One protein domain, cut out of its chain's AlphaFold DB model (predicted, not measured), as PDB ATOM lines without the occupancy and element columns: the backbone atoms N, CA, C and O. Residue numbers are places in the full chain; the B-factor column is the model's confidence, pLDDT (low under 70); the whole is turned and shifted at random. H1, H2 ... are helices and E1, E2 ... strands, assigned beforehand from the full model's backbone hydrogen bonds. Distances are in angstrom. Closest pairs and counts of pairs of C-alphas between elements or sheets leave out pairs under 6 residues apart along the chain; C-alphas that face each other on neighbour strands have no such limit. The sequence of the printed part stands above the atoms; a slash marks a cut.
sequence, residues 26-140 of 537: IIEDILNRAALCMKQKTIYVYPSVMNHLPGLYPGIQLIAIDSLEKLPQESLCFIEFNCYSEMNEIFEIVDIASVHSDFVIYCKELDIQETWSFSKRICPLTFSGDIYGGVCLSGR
ATOM      1  N   ILE A  26     -39.200  32.369  56.084       93.06
ATOM      2  CA  ILE A  26     -39.135  33.248  54.901       93.06
ATOM      3  C   ILE A  26     -39.122  32.459  53.583       93.06
ATOM      4  O   ILE A  26     -39.756  32.875  52.613       93.06
ATOM      5  N   ILE A  27     -38.453  31.304  53.544       93.88
ATOM      6  CA  ILE A  27     -38.394  30.457  52.347       93.88
ATOM      7  C   ILE A  27     -39.783  29.903  52.023       93.88
ATOM      8  O   ILE A  27     -40.249  30.023  50.889       93.88
ATOM      9  N   GLU A  28     -40.498  29.369  53.012       94.69
ATOM     10  CA  GLU A  28     -41.865  28.895  52.823       94.69
ATOM     11  C   GLU A  28     -42.841  30.024  52.502       94.69
ATOM     12  O   GLU A  28     -43.739  29.810  51.694       94.69
ATOM     13  N   ASP A  29     -42.671  31.230  53.053       95.56
ATOM     14  CA  ASP A  29     -43.466  32.407  52.677       95.56
ATOM     15  C   ASP A  29     -43.298  32.730  51.177       95.56
ATOM     16  O   ASP A  29     -44.294  32.969  50.485       95.56
ATOM     17  N   ILE A  30     -42.064  32.680  50.653       96.56
ATOM     18  CA  ILE A  30     -41.764  32.877  49.222       96.56
ATOM     19  C   ILE A  30     -42.416  31.775  48.376       96.56
ATOM     20  O   ILE A  30     -43.092  32.066  47.385       96.56
ATOM     21  N   LEU A  31     -42.252  30.510  48.773       97.31
ATOM     22  CA  LEU A  31     -42.803  29.356  48.058       97.31
ATOM     23  C   LEU A  31     -44.335  29.349  48.058       97.31
ATOM     24  O   LEU A  31     -44.951  29.151  47.010       97.31
ATOM     25  N   ASN A  32     -44.955  29.631  49.204       97.31
ATOM     26  CA  ASN A  32     -46.400  29.778  49.359       97.31
ATOM     27  C   ASN A  32     -46.941  30.877  48.439       97.31
ATOM     28  O   ASN A  32     -47.924  30.662  47.724       97.31
ATOM     29  N   ARG A  33     -46.284  32.046  48.414       96.94
ATOM     30  CA  ARG A  33     -46.643  33.168  47.537       96.94
ATOM     31  C   ARG A  33     -46.550  32.775  46.064       96.94
ATOM     32  O   ARG A  33     -47.514  32.995  45.324       96.94
ATOM     33  N   ALA A  34     -45.423  32.198  45.648       97.25
ATOM     34  CA  ALA A  34     -45.194  31.773  44.272       97.25
ATOM     35  C   ALA A  34     -46.245  30.745  43.830       97.25
ATOM     36  O   ALA A  34     -46.976  30.988  42.867       97.25
ATOM     37  N   ALA A  35     -46.401  29.654  44.584       96.94
ATOM     38  CA  ALA A  35     -47.345  28.585  44.277       96.94
ATOM     39  C   ALA A  35     -48.792  29.098  44.183       96.94
ATOM     40  O   ALA A  35     -49.483  28.834  43.194       96.94
ATOM     41  N   LEU A  36     -49.233  29.907  45.155       95.56
ATOM     42  CA  LEU A  36     -50.588  30.468  45.190       95.56
ATOM     43  C   LEU A  36     -50.892  31.342  43.964       95.56
ATOM     44  O   LEU A  36     -51.973  31.246  43.375       95.56
ATOM     45  N   CYS A  37     -49.945  32.189  43.564       96.06
ATOM     46  CA  CYS A  37     -50.102  33.103  42.429       96.06
ATOM     47  C   CYS A  37     -50.054  32.379  41.087       96.06
ATOM     48  O   CYS A  37     -50.845  32.654  40.183       96.06
ATOM     49  N   MET A  38     -49.161  31.399  40.978       94.88
ATOM     50  CA  MET A  38     -49.025  30.555  39.796       94.88
ATOM     51  C   MET A  38     -50.161  29.533  39.654       94.88
ATOM     52  O   MET A  38     -50.288  28.934  38.589       94.88
ATOM     53  N   LYS A  39     -51.009  29.372  40.685       93.31
ATOM     54  CA  LYS A  39     -52.044  28.326  40.794       93.31
ATOM     55  C   LYS A  39     -51.449  26.910  40.765       93.31
ATOM     56  O   LYS A  39     -52.058  25.983  40.237       93.31
ATOM     57  N   GLN A  40     -50.265  26.755  41.352       93.56
ATOM     58  CA  GLN A  40     -49.560  25.486  41.491       93.56
ATOM     59  C   GLN A  40     -49.890  24.846  42.841       93.56
ATOM     60  O   GLN A  40     -49.855  25.501  43.881       93.56
ATOM     61  N   LYS A  41     -50.192  23.546  42.825       93.38
ATOM     62  CA  LYS A  41     -50.397  22.732  44.041       93.38
ATOM     63  C   LYS A  41     -49.217  21.830  44.353       93.38
ATOM     64  O   LYS A  41     -49.232  21.124  45.355       93.38
ATOM     65  N   THR A  42     -48.215  21.852  43.490       95.88
ATOM     66  CA  THR A  42     -47.049  20.995  43.576       95.88
ATOM     67  C   THR A  42     -45.807  21.856  43.482       95.88
ATOM     68  O   THR A  42     -45.710  22.704  42.595       95.88
ATOM     69  N   ILE A  43     -44.865  21.618  44.388       96.81
ATOM     70  CA  ILE A  43     -43.515  22.162  44.320       96.81
ATOM     71  C   ILE A  43     -42.564  20.980  44.173       96.81
ATOM     72  O   ILE A  43     -42.600  20.031  44.958       96.81
ATOM     73  N   TYR A  44     -41.743  21.023  43.131       96.00
ATOM     74  CA  TYR A  44     -40.743  19.995  42.873       96.00
ATOM     75  C   TYR A  44     -39.466  20.326  43.625       96.00
ATOM     76  O   TYR A  44     -39.010  21.467  43.604       96.00
ATOM     77  N   VAL A  45     -38.889  19.339  44.290       94.31
ATOM     78  CA  VAL A  45     -37.741  19.538  45.176       94.31
ATOM     79  C   VAL A  45     -36.740  18.405  45.013       94.31
ATOM     80  O   VAL A  45     -37.111  17.302  44.614       94.31
ATOM     81  N   TYR A  46     -35.473  18.626  45.345       85.69
ATOM     82  CA  TYR A  46     -34.539  17.506  45.480       85.69
ATOM     83  C   TYR A  46     -34.850  16.675  46.741       85.69
ATOM     84  O   TYR A  46     -35.367  17.212  47.721       85.69
ATOM     85  N   PRO A  47     -34.533  15.367  46.782       79.38
ATOM     86  CA  PRO A  47     -34.854  14.520  47.933       79.38
ATOM     87  C   PRO A  47     -34.302  15.031  49.274       79.38
ATOM     88  O   PRO A  47     -34.933  14.830  50.309       79.38
ATOM     89  N   SER A  48     -33.160  15.725  49.263       78.88
ATOM     90  CA  SER A  48     -32.501  16.279  50.456       78.88
ATOM     91  C   SER A  48     -33.321  17.341  51.199       78.88
ATOM     92  O   SER A  48     -33.147  17.504  52.404       78.88
ATOM     93  N   VAL A  49     -34.234  18.041  50.521       78.81
ATOM     94  CA  VAL A  49     -35.018  19.159  51.087       78.81
ATOM     95  C   VAL A  49     -36.460  18.793  51.445       78.81
ATOM     96  O   VAL A  49     -37.170  19.599  52.038       78.81
ATOM     97  N   MET A  50     -36.907  17.567  51.155       74.81
ATOM     98  CA  MET A  50     -38.318  17.168  51.298       74.81
ATOM     99  C   MET A  50     -38.882  17.330  52.722       74.81
ATOM    100  O   MET A  50     -40.065  17.619  52.876       74.81
ATOM    101  N   ASN A  51     -38.050  17.165  53.755       72.94
ATOM    102  CA  ASN A  51     -38.477  17.227  55.158       72.94
ATOM    103  C   ASN A  51     -38.230  18.594  55.826       72.94
ATOM    104  O   ASN A  51     -38.427  18.713  57.033       72.94
ATOM    105  N   HIS A  52     -37.801  19.613  55.074       78.19
ATOM    106  CA  HIS A  52     -37.303  20.881  55.626       78.19
ATOM    107  C   HIS A  52     -38.225  22.088  55.381       78.19
ATOM    108  O   HIS A  52     -37.787  23.216  55.550       78.19
ATOM    109  N   LEU A  53     -39.491  21.873  54.991       90.38
ATOM    110  CA  LEU A  53     -40.433  22.960  54.666       90.38
ATOM    111  C   LEU A  53     -41.783  22.842  55.412       90.38
ATOM    112  O   LEU A  53     -42.840  22.764  54.774       90.38
ATOM    113  N   PRO A  54     -41.796  22.790  56.760       89.75
ATOM    114  CA  PRO A  54     -43.029  22.653  57.540       89.75
ATOM    115  C   PRO A  54     -43.933  23.898  57.477       89.75
ATOM    116  O   PRO A  54     -45.110  23.810  57.828       89.75
ATOM    117  N   GLY A  55     -43.419  25.046  57.019       91.88
ATOM    118  CA  GLY A  55     -44.173  26.294  56.889       91.88
ATOM    119  C   GLY A  55     -45.057  26.417  55.638       91.88
ATOM    120  O   GLY A  55     -45.657  27.479  55.442       91.88
ATOM    121  N   LEU A  56     -45.133  25.394  54.778       95.06
ATOM    122  CA  LEU A  56     -45.954  25.412  53.559       95.06
ATOM    123  C   LEU A  56     -47.450  25.268  53.856       95.06
ATOM    124  O   LEU A  56     -47.865  24.634  54.827       95.06
ATOM    125  N   TYR A  57     -48.290  25.833  52.987       95.44
ATOM    126  CA  TYR A  57     -49.732  25.667  53.120       95.44
ATOM    127  C   TYR A  57     -50.142  24.191  52.999       95.44
ATOM    128  O   TYR A  57     -49.634  23.491  52.120       95.44
ATOM    129  N   PRO A  58     -51.140  23.719  53.776       92.62
ATOM    130  CA  PRO A  58     -51.546  22.308  53.786       92.62
ATOM    131  C   PRO A  58     -52.003  21.756  52.427       92.62
ATOM    132  O   PRO A  58     -52.070  20.543  52.237       92.62
ATOM    133  N   GLY A  59     -52.376  22.638  51.496       91.56
ATOM    134  CA  GLY A  59     -52.780  22.278  50.140       91.56
ATOM    135  C   GLY A  59     -51.634  22.087  49.143       91.56
ATOM    136  O   GLY A  59     -51.896  21.679  48.012       91.56
ATOM    137  N   ILE A  60     -50.393  22.394  49.529       94.81
ATOM    138  CA  ILE A  60     -49.204  22.253  48.686       94.81
ATOM    139  C   ILE A  60     -48.585  20.870  48.904       94.81
ATOM    140  O   ILE A  60     -48.385  20.424  50.031       94.81
ATOM    141  N   GLN A  61     -48.269  20.191  47.806       93.81
ATOM    142  CA  GLN A  61     -47.589  18.901  47.785       93.81
ATOM    143  C   GLN A  61     -46.138  19.073  47.343       93.81
ATOM    144  O   GLN A  61     -45.858  19.785  46.380       93.81
ATOM    145  N   LEU A  62     -45.224  18.370  48.009       95.06
ATOM    146  CA  LEU A  62     -43.833  18.265  47.580       95.06
ATOM    147  C   LEU A  62     -43.630  16.980  46.780       95.06
ATOM    148  O   LEU A  62     -44.060  15.908  47.208       95.06
ATOM    149  N   ILE A  63     -42.969  17.081  45.627       94.56
ATOM    150  CA  ILE A  63     -42.569  15.923  44.816       94.56
ATOM    151  C   ILE A  63     -41.054  15.942  44.642       94.56
ATOM    152  O   ILE A  63     -40.497  16.919  44.146       94.56
ATOM    153  N   ALA A  64     -40.392  14.849  45.034       92.81
ATOM    154  CA  ALA A  64     -38.968  14.676  44.770       92.81
ATOM    155  C   ALA A  64     -38.689  14.503  43.275       92.81
ATOM    156  O   ALA A  64     -39.398  13.765  42.588       92.81
ATOM    157  N   ILE A  65     -37.602  15.111  42.810       91.31
ATOM    158  CA  ILE A  65     -37.022  14.871  41.489       91.31
ATOM    159  C   ILE A  65     -35.557  14.463  41.620       91.31
ATOM    160  O   ILE A  65     -34.820  15.018  42.429       91.31
ATOM    161  N   ASP A  66     -35.117  13.519  40.789       86.69
ATOM    162  CA  ASP A  66     -33.708  13.098  40.769       86.69
ATOM    163  C   ASP A  66     -32.846  13.987  39.856       86.69
ATOM    164  O   ASP A  66     -31.622  13.987  39.957       86.69
ATOM    165  N   SER A  67     -33.471  14.713  38.924       86.19
ATOM    166  CA  SER A  67     -32.789  15.530  37.916       86.19
ATOM    167  C   SER A  67     -33.723  16.594  37.337       86.19
ATOM    168  O   SER A  67     -34.898  16.310  37.091       86.19
ATOM    169  N   LEU A  68     -33.184  17.776  37.016       85.81
ATOM    170  CA  LEU A  68     -33.938  18.882  36.401       85.81
ATOM    171  C   LEU A  68     -34.518  18.535  35.021       85.81
ATOM    172  O   LEU A  68     -35.562  19.056  34.652       85.81
ATOM    173  N   GLU A  69     -33.922  17.591  34.290       83.94
ATOM    174  CA  GLU A  69     -34.437  17.112  32.993       83.94
ATOM    175  C   GLU A  69     -35.807  16.418  33.086       83.94
ATOM    176  O   GLU A  69     -36.545  16.352  32.105       83.94
ATOM    177  N   LYS A  70     -36.158  15.885  34.263       84.62
ATOM    178  CA  LYS A  70     -37.447  15.217  34.513       84.62
ATOM    179  C   LYS A  70     -38.529  16.194  34.974       84.62
ATOM    180  O   LYS A  70     -39.650  15.769  35.256       84.62
ATOM    181  N   LEU A  71     -38.193  17.474  35.114       90.19
ATOM    182  CA  LEU A  71     -39.104  18.486  35.613       90.19
ATOM    183  C   LEU A  71     -40.224  18.730  34.583       90.19
ATOM    184  O   LEU A  71     -39.931  19.012  33.419       90.19
ATOM    185  N   PRO A  72     -41.508  18.630  34.969       91.56
ATOM    186  CA  PRO A  72     -42.604  18.965  34.067       91.56
ATOM    187  C   PRO A  72     -42.538  20.428  33.620       91.56
ATOM    188  O   PRO A  72     -42.069  21.293  34.356       91.56
ATOM    189  N   GLN A  73     -43.041  20.719  32.420       90.62
ATOM    190  CA  GLN A  73     -43.150  22.103  31.955       90.62
ATOM    191  C   GLN A  73     -44.111  22.905  32.842       90.62
ATOM    192  O   GLN A  73     -45.079  22.364  33.376       90.62
ATOM    193  N   GLU A  74     -43.852  24.206  32.956       92.06
ATOM    194  CA  GLU A  74     -44.626  25.164  33.754       92.06
ATOM    195  C   GLU A  74     -44.703  24.798  35.246       92.06
ATOM    196  O   GLU A  74     -45.673  25.117  35.931       92.06
ATOM    197  N   SER A  75     -43.676  24.122  35.764       94.81
ATOM    198  CA  SER A  75     -43.581  23.740  37.173       94.81
ATOM    199  C   SER A  75     -42.892  24.806  38.023       94.81
ATOM    200  O   SER A  75     -42.028  25.524  37.522       94.81
ATOM    201  N   LEU A  76     -43.157  24.799  39.329       96.56
ATOM    202  CA  LEU A  76     -42.347  25.498  40.326       96.56
ATOM    203  C   LEU A  76     -41.394  24.509  41.016       96.56
ATOM    204  O   LEU A  76     -41.846  23.499  41.562       96.56
ATOM    205  N   CYS A  77     -40.096  24.800  41.002       95.62
ATOM    206  CA  CYS A  77     -39.056  23.993  41.626       95.62
ATOM    207  C   CYS A  77     -38.322  24.778  42.723       95.62
ATOM    208  O   CYS A  77     -38.016  25.959  42.555       95.62
ATOM    209  N   PHE A  78     -38.042  24.114  43.844       95.44
ATOM    210  CA  PHE A  78     -37.222  24.639  44.928       95.44
ATOM    211  C   PHE A  78     -35.932  23.832  45.075       95.44
ATOM    212  O   PHE A  78     -35.952  22.598  45.095       95.44
ATOM    213  N   ILE A  79     -34.812  24.546  45.183       91.38
ATOM    214  CA  ILE A  79     -33.472  23.974  45.328       91.38
ATOM    215  C   ILE A  79     -32.767  24.696  46.476       91.38
ATOM    216  O   ILE A  79     -32.859  25.916  46.587       91.38
ATOM    217  N   GLU A  80     -32.049  23.949  47.310       91.44
ATOM    218  CA  GLU A  80     -31.257  24.489  48.415       91.44
ATOM    219  C   GLU A  80     -29.785  24.112  48.249       91.44
ATOM    220  O   GLU A  80     -29.473  22.961  47.939       91.44
ATOM    221  N   PHE A  81     -28.907  25.077  48.511       87.50
ATOM    222  CA  PHE A  81     -27.457  24.935  48.529       87.50
ATOM    223  C   PHE A  81     -26.867  25.426  49.841       87.50
ATOM    224  O   PHE A  81     -27.383  26.359  50.466       87.50
ATOM    225  N   ASN A  82     -25.744  24.827  50.235       86.88
ATOM    226  CA  ASN A  82     -25.008  25.302  51.397       86.88
ATOM    227  C   ASN A  82     -24.208  26.555  51.049       86.88
ATOM    228  O   ASN A  82     -24.228  27.498  51.829       86.88
ATOM    229  N   CYS A  83     -23.571  26.602  49.878       83.88
ATOM    230  CA  CYS A  83     -22.720  27.721  49.479       83.88
ATOM    231  C   CYS A  83     -22.824  28.070  47.986       83.88
ATOM    232  O   CYS A  83     -23.301  27.288  47.157       83.88
ATOM    233  N   TYR A  84     -22.339  29.265  47.636       79.62
ATOM    234  CA  TYR A  84     -22.435  29.808  46.278       79.62
ATOM    235  C   TYR A  84     -21.763  28.934  45.207       79.62
ATOM    236  O   TYR A  84     -22.248  28.885  44.077       79.62
ATOM    237  N   SER A  85     -20.676  28.222  45.527       82.00
ATOM    238  CA  SER A  85     -20.004  27.362  44.545       82.00
ATOM    239  C   SER A  85     -20.901  26.215  44.077       82.00
ATOM    240  O   SER A  85     -20.992  25.991  42.874       82.00
ATOM    241  N   GLU A  86     -21.619  25.559  44.997       83.81
ATOM    242  CA  GLU A  86     -22.574  24.489  44.663       83.81
ATOM    243  C   GLU A  86     -23.716  25.028  43.789       83.81
ATOM    244  O   GLU A  86     -24.090  24.431  42.781       83.81
ATOM    245  N   MET A  87     -24.238  26.204  44.149       81.44
ATOM    246  CA  MET A  87     -25.272  26.885  43.375       81.44
ATOM    247  C   MET A  87     -24.787  27.225  41.959       81.44
ATOM    248  O   MET A  87     -25.526  27.067  40.984       81.44
ATOM    249  N   ASN A  88     -23.538  27.684  41.833       80.12
ATOM    250  CA  ASN A  88     -22.982  28.125  40.564       80.12
ATOM    251  C   ASN A  88     -22.756  26.979  39.570       80.12
ATOM    252  O   ASN A  88     -22.921  27.189  38.369       80.12
ATOM    253  N   GLU A  89     -22.445  25.776  40.055       82.12
ATOM    254  CA  GLU A  89     -22.265  24.578  39.223       82.12
ATOM    255  C   GLU A  89     -23.530  24.179  38.453       82.12
ATOM    256  O   GLU A  89     -23.433  23.615  37.363       82.12
ATOM    257  N   ILE A  90     -24.719  24.497  38.974       80.44
ATOM    258  CA  ILE A  90     -25.982  24.100  38.341       80.44
ATOM    259  C   ILE A  90     -26.654  25.215  37.537       80.44
ATOM    260  O   ILE A  90     -27.685  24.961  36.910       80.44
ATOM    261  N   PHE A  91     -26.109  26.438  37.535       80.69
ATOM    262  CA  PHE A  91     -26.765  27.575  36.882       80.69
ATOM    263  C   PHE A  91     -27.007  27.342  35.395       80.69
ATOM    264  O   PHE A  91     -28.078  27.684  34.918       80.69
ATOM    265  N   GLU A  92     -26.074  26.716  34.675       82.62
ATOM    266  CA  GLU A  92     -26.272  26.425  33.248       82.62
ATOM    267  C   GLU A  92     -27.491  25.518  33.017       82.62
ATOM    268  O   GLU A  92     -28.283  25.741  32.102       82.62
ATOM    269  N   ILE A  93     -27.686  24.522  33.885       83.88
ATOM    270  CA  ILE A  93     -28.816  23.590  33.802       83.88
ATOM    271  C   ILE A  93     -30.119  24.306  34.172       83.88
ATOM    272  O   ILE A  93     -31.137  24.129  33.499       83.88
ATOM    273  N   VAL A  94     -30.088  25.139  35.216       85.62
ATOM    274  CA  VAL A  94     -31.227  25.978  35.613       85.62
ATOM    275  C   VAL A  94     -31.600  26.931  34.491       85.62
ATOM    276  O   VAL A  94     -32.775  27.008  34.165       85.62
ATOM    277  N   ASP A  95     -30.643  27.607  33.862       83.75
ATOM    278  CA  ASP A  95     -30.888  28.560  32.780       83.75
ATOM    279  C   ASP A  95     -31.571  27.874  31.588       83.75
ATOM    280  O   ASP A  95     -32.551  28.399  31.055       83.75
ATOM    281  N   ILE A  96     -31.151  26.658  31.227       85.25
ATOM    282  CA  ILE A  96     -31.820  25.856  30.190       85.25
ATOM    283  C   ILE A  96     -33.252  25.491  30.612       85.25
ATOM    284  O   ILE A  96     -34.194  25.657  29.833       85.25
ATOM    285  N   ALA A  97     -33.447  25.015  31.843       86.00
ATOM    286  CA  ALA A  97     -34.764  24.612  32.336       86.00
ATOM    287  C   ALA A  97     -35.711  25.810  32.582       86.00
ATOM    288  O   ALA A  97     -36.934  25.682  32.465       86.00
ATOM    289  N   SER A  98     -35.151  26.991  32.866       85.31
ATOM    290  CA  SER A  98     -35.855  28.246  33.171       85.31
ATOM    291  C   SER A  98     -36.721  28.745  32.014       85.31
ATOM    292  O   SER A  98     -37.656  29.514  32.219       85.31
ATOM    293  N   VAL A  99     -36.467  28.257  30.794       85.69
ATOM    294  CA  VAL A  99     -37.287  28.546  29.611       85.69
ATOM    295  C   VAL A  99     -38.730  28.068  29.800       85.69
ATOM    296  O   VAL A  99     -39.670  28.703  29.314       85.69
ATOM    297  N   HIS A 100     -38.923  26.954  30.512       89.19
ATOM    298  CA  HIS A 100     -40.227  26.308  30.647       89.19
ATOM    299  C   HIS A 100     -40.758  26.267  32.077       89.19
ATOM    300  O   HIS A 100     -41.969  26.125  32.233       89.19
ATOM    301  N   SER A 101     -39.905  26.424  33.086       93.31
ATOM    302  CA  SER A 101     -40.271  26.280  34.498       93.31
ATOM    303  C   SER A 101     -39.694  27.402  35.362       93.31
ATOM    304  O   SER A 101     -38.874  28.200  34.909       93.31
ATOM    305  N   ASP A 102     -40.164  27.480  36.602       94.94
ATOM    306  CA  ASP A 102     -39.785  28.489  37.585       94.94
ATOM    307  C   ASP A 102     -39.018  27.884  38.754       94.94
ATOM    308  O   ASP A 102     -39.296  26.768  39.190       94.94
ATOM    309  N   PHE A 103     -38.065  28.650  39.274       93.69
ATOM    310  CA  PHE A 103     -37.098  28.222  40.271       93.69
ATOM    311  C   PHE A 103     -37.009  29.235  41.408       93.69
ATOM    312  O   PHE A 103     -36.821  30.434  41.187       93.69
ATOM    313  N   VAL A 104     -37.093  28.717  42.629       94.25
ATOM    314  CA  VAL A 104     -36.693  29.409  43.854       94.25
ATOM    315  C   VAL A 104     -35.475  28.666  44.385       94.25
ATOM    316  O   VAL A 104     -35.579  27.509  44.784       94.25
ATOM    317  N   ILE A 105     -34.311  29.304  44.342       91.50
ATOM    318  CA  ILE A 105     -33.045  28.683  44.735       91.50
ATOM    319  C   ILE A 105     -32.537  29.389  45.980       91.50
ATOM    320  O   ILE A 105     -32.241  30.580  45.924       91.50
ATOM    321  N   TYR A 106     -32.438  28.674  47.091       91.62
ATOM    322  CA  TYR A 106     -31.913  29.200  48.344       91.62
ATOM    323  C   TYR A 106     -30.454  28.777  48.533       91.62
ATOM    324  O   TYR A 106     -30.115  27.610  48.367       91.62
ATOM    325  N   CYS A 107     -29.590  29.726  48.886       87.94
ATOM    326  CA  CYS A 107     -28.190  29.494  49.223       87.94
ATOM    327  C   CYS A 107     -27.925  30.020  50.636       87.94
ATOM    328  O   CYS A 107     -28.087  31.220  50.863       87.94
ATOM    329  N   LYS A 108     -27.522  29.144  51.567       87.25
ATOM    330  CA  LYS A 108     -27.314  29.486  52.990       87.25
ATOM    331  C   LYS A 108     -26.127  30.420  53.208       87.25
ATOM    332  O   LYS A 108     -26.238  31.416  53.917       87.25
ATOM    333  N   GLU A 109     -24.998  30.110  52.580       83.19
ATOM    334  CA  GLU A 109     -23.773  30.902  52.654       83.19
ATOM    335  C   GLU A 109     -23.591  31.665  51.343       83.19
ATOM    336  O   GLU A 109     -23.245  31.094  50.303       83.19
ATOM    337  N   LEU A 110     -23.859  32.970  51.387       73.81
ATOM    338  CA  LEU A 110     -23.703  33.869  50.250       73.81
ATOM    339  C   LEU A 110     -22.739  35.002  50.612       73.81
ATOM    340  O   LEU A 110     -23.018  35.775  51.530       73.81
ATOM    341  N   ASP A 111     -21.639  35.130  49.868       65.94
ATOM    342  CA  ASP A 111     -20.787  36.318  49.945       65.94
ATOM    343  C   ASP A 111     -21.402  37.446  49.106       65.94
ATOM    344  O   ASP A 111     -21.308  37.472  47.879       65.94
ATOM    345  N   ILE A 112     -22.061  38.383  49.791       57.12
ATOM    346  CA  ILE A 112     -22.824  39.489  49.195       57.12
ATOM    347  C   ILE A 112     -21.939  40.387  48.306       57.12
ATOM    348  O   ILE A 112     -22.457  41.032  47.389       57.12
ATOM    349  N   GLN A 113     -20.618  40.430  48.533       54.22
ATOM    350  CA  GLN A 113     -19.704  41.291  47.772       54.22
ATOM    351  C   GLN A 113     -19.367  40.755  46.369       54.22
ATOM    352  O   GLN A 113     -18.956  41.542  45.515       54.22
ATOM    353  N   GLU A 114     -19.586  39.465  46.083       49.59
ATOM    354  CA  GLU A 114     -19.251  38.851  44.785       49.59
ATOM    355  C   GLU A 114     -20.466  38.627  43.857       49.59
ATOM    356  O   GLU A 114     -20.300  38.261  42.692       49.59
ATOM    357  N   THR A 115     -21.700  38.863  44.322       50.41
ATOM    358  CA  THR A 115     -22.880  38.167  43.765       50.41
ATOM    359  C   THR A 115     -23.964  39.029  43.116       50.41
ATOM    360  O   THR A 115     -24.968  38.477  42.654       50.41
ATOM    361  N   TRP A 116     -23.812  40.354  42.997       49.41
ATOM    362  CA  TRP A 116     -24.793  41.139  42.230       49.41
ATOM    363  C   TRP A 116     -24.511  41.082  40.726       49.41
ATOM    364  O   TRP A 116     -23.927  41.997  40.144       49.41
ATOM    365  N   SER A 117     -24.970  40.014  40.070       48.34
ATOM    366  CA  SER A 117     -25.189  40.051  38.623       48.34
ATOM    367  C   SER A 117     -26.672  40.271  38.333       48.34
ATOM    368  O   SER A 117     -27.540  39.504  38.758       48.34
ATOM    369  N   PHE A 118     -26.958  41.331  37.577       40.69
ATOM    370  CA  PHE A 118     -28.306  41.684  37.125       40.69
ATOM    371  C   PHE A 118     -29.022  40.554  36.379       40.69
ATOM    372  O   PHE A 118     -30.250  40.489  36.381       40.69
ATOM    373  N   SER A 119     -28.261  39.649  35.765       46.94
ATOM    374  CA  SER A 119     -28.785  38.503  35.033       46.94
ATOM    375  C   SER A 119     -29.269  37.363  35.934       46.94
ATOM    376  O   SER A 119     -30.163  36.639  35.508       46.94
ATOM    377  N   LYS A 120     -28.740  37.204  37.161       53.12
ATOM    378  CA  LYS A 120     -28.999  36.016  38.006       53.12
ATOM    379  C   LYS A 120     -29.818  36.269  39.278       53.12
ATOM    380  O   LYS A 120     -30.111  35.316  39.985       53.12
ATOM    381  N   ARG A 121     -30.207  37.519  39.570       65.56
ATOM    382  CA  ARG A 121     -31.164  37.913  40.639       65.56
ATOM    383  C   ARG A 121     -30.979  37.198  41.973       65.56
ATOM    384  O   ARG A 121     -31.918  36.617  42.512       65.56
ATOM    385  N   ILE A 122     -29.771  37.241  42.503       73.81
ATOM    386  CA  ILE A 122     -29.530  36.743  43.850       73.81
ATOM    387  C   ILE A 122     -29.939  37.849  44.821       73.81
ATOM    388  O   ILE A 122     -29.293  38.891  44.906       73.81
ATOM    389  N   CYS A 123     -31.057  37.635  45.503       83.00
ATOM    390  CA  CYS A 123     -31.635  38.547  46.475       83.00
ATOM    391  C   CYS A 123     -31.111  38.179  47.869       83.00
ATOM    392  O   CYS A 123     -31.461  37.104  48.369       83.00
ATOM    393  N   PRO A 124     -30.282  39.018  48.507       82.69
ATOM    394  CA  PRO A 124     -29.816  38.746  49.857       82.69
ATOM    395  C   PRO A 124     -30.994  38.745  50.842       82.69
ATOM    396  O   PRO A 124     -31.941  39.521  50.711       82.69
ATOM    397  N   LEU A 125     -30.929  37.869  51.840       83.75
ATOM    398  CA  LEU A 125     -31.904  37.776  52.926       83.75
ATOM    399  C   LEU A 125     -31.406  38.531  54.171       83.75
ATOM    400  O   LEU A 125     -31.408  38.022  55.284       83.75
ATOM    401  N   THR A 126     -30.957  39.773  53.993       75.00
ATOM    402  CA  THR A 126     -30.350  40.592  55.064       75.00
ATOM    403  C   THR A 126     -31.325  41.028  56.163       75.00
ATOM    404  O   THR A 126     -30.900  41.641  57.137       75.00
ATOM    405  N   PHE A 127     -32.621  40.753  56.002       75.62
ATOM    406  CA  PHE A 127     -33.699  41.179  56.896       75.62
ATOM    407  C   PHE A 127     -34.314  40.034  57.720       75.62
ATOM    408  O   PHE A 127     -35.150  40.299  58.572       75.62
ATOM    409  N   SER A 128     -33.973  38.768  57.456       68.12
ATOM    410  CA  SER A 128     -34.712  37.614  57.999       68.12
ATOM    411  C   SER A 128     -34.191  37.059  59.329       68.12
ATOM    412  O   SER A 128     -34.531  35.924  59.659       68.12
ATOM    413  N   GLY A 129     -33.390  37.833  60.073       68.00
ATOM    414  CA  GLY A 129     -32.900  37.511  61.422       68.00
ATOM    415  C   GLY A 129     -32.116  36.196  61.512       68.00
ATOM    416  O   GLY A 129     -30.889  36.185  61.449       68.00
ATOM    417  N   ASP A 130     -32.843  35.087  61.646       68.12
ATOM    418  CA  ASP A 130     -32.333  33.724  61.833       68.12
ATOM    419  C   ASP A 130     -31.956  33.007  60.529       68.12
ATOM    420  O   ASP A 130     -31.199  32.033  60.543       68.12
ATOM    421  N   ILE A 131     -32.486  33.464  59.391       74.75
ATOM    422  CA  ILE A 131     -32.165  32.902  58.075       74.75
ATOM    423  C   ILE A 131     -31.157  33.811  57.380       74.75
ATOM    424  O   ILE A 131     -31.425  34.988  57.149       74.75
ATOM    425  N   TYR A 132     -30.011  33.233  57.021       77.50
ATOM    426  CA  TYR A 132     -28.907  33.910  56.343       77.50
ATOM    427  C   TYR A 132     -28.784  33.449  54.888       77.50
ATOM    428  O   TYR A 132     -29.324  32.409  54.500       77.50
ATOM    429  N   GLY A 133     -28.062  34.232  54.088       85.69
ATOM    430  CA  GLY A 133     -27.744  33.907  52.701       85.69
ATOM    431  C   GLY A 133     -28.587  34.683  51.696       85.69
ATOM    432  O   GLY A 133     -28.836  35.878  51.870       85.69
ATOM    433  N   GLY A 134     -29.008  34.023  50.620       87.12
ATOM    434  CA  GLY A 134     -29.802  34.664  49.577       87.12
ATOM    435  C   GLY A 134     -30.664  33.708  48.771       87.12
ATOM    436  O   GLY A 134     -30.434  32.499  48.728       87.12
ATOM    437  N   VAL A 135     -31.671  34.280  48.119       90.00
ATOM    438  CA  VAL A 135     -32.608  33.574  47.249       90.00
ATOM    439  C   VAL A 135     -32.438  34.072  45.825       90.00
ATOM    440  O   VAL A 135     -32.508  35.269  45.568       90.00
ATOM    441  N   CYS A 136     -32.259  33.156  44.886       89.00
ATOM    442  CA  CYS A 136     -32.354  33.430  43.463       89.00
ATOM    443  C   CYS A 136     -33.741  33.048  42.953       89.00
ATOM    444  O   CYS A 136     -34.225  31.936  43.180       89.00
ATOM    445  N   LEU A 137     -34.368  33.993  42.257       91.19
ATOM    446  CA  LEU A 137     -35.620  33.789  41.540       91.19
ATOM    447  C   LEU A 137     -35.299  33.760  40.049       91.19
ATOM    448  O   LEU A 137     -34.884  34.773  39.484       91.19
ATOM    449  N   SER A 138     -35.501  32.613  39.413       89.75
ATOM    450  CA  SER A 138     -35.236  32.421  37.985       89.75
ATOM    451  C   SER A 138     -36.367  31.634  37.345       89.75
ATOM    452  O   SER A 138     -37.097  30.924  38.033       89.75
ATOM    453  N   GLY A 139     -36.544  31.761  36.035       90.44
ATOM    454  CA  GLY A 139     -37.600  31.046  35.334       90.44
ATOM    455  C   GLY A 139     -38.434  31.890  34.401       90.44
ATOM    456  O   GLY A 139     -38.263  33.105  34.259       90.44
ATOM    457  N   ARG A 140     -39.407  31.209  33.808       91.25
ATOM    458  CA  ARG A 140     -40.387  31.778  32.892       91.25
ATOM    459  C   ARG A 140     -41.131  32.972  33.494       91.25
ATOM    460  O   ARG A 140     -41.432  33.919  32.778       91.25
TER     461      ARG A 140
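AT A GLANCE: This is residues 26 to 140 of the 537 residues of an uncharacterized protein of Clostridium bolteae CAG:59 (UniProt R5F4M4). One strongly twisted six-stranded sheet makes the core, with the long helix H1 along one face and short H2 on the opposite face; H3 only grazes the sheet. The 115 printed residues hold, in order, H1 E1 E2 E3 H2 H3 E4 E5 E6, mixed helices and strands. The mixed sheet runs E2 E1 E3 E4 E6 E5. The whole is compact, radius of gyration of the C-alphas 13.3 A, spanning 37 by 31 by 25 A.

IN THESE COORDINATES: H1, residues 26 to 38, is 18.3 A long and begins with C-alpha 26 at (-39.135, 33.248, 54.901). E1 is residues 42 to 45, E2 61 to 64, and E3 76 to 83, 21.8 A. H2 is residues 84 to 89, H3 91 to 97, and E4 102 to 109, 22.1 A. E5 is residues 122 to 124; E6, 134 to 139, 16.6 A, ends with C-alpha 139 at (-37.600, 31.046, 35.334).

HOW THE PARTS SIT: E3 and E4 are parallel, with N 79 and O 104 at 3.1 A. E1 is parallel to E3, N 44 to O 76 2.9 A, and to E2, N 43 to O 61 2.9 A. E6 is antiparallel to E4, N 105 to O 136 2.9 A, and forms a hairpin with E5, N 123 to O 135 2.8 A. E3, H2, H3 and E4 form a strand-helix-strand unit, parallel neighbour strands joined through helices, with a right-handed crossover. H1 lies over E3, height over the sheet 8.7 A; its closest C-alphas to E3 are Ala 35 and Leu 76, 7.1 A. Every O i to N i+4 pair in H1, H2 and H3 is within hydrogen-bond range.

THE WHOLE: The farthest C-alphas, Gly 59 and Gln 113, are 38.2 A apart. The printed part has no cut. The links E1 to E2, E2 to E3 and E4 to E5 are long. Residues 111 to 121 and 128 to 130 have pLDDT under 70.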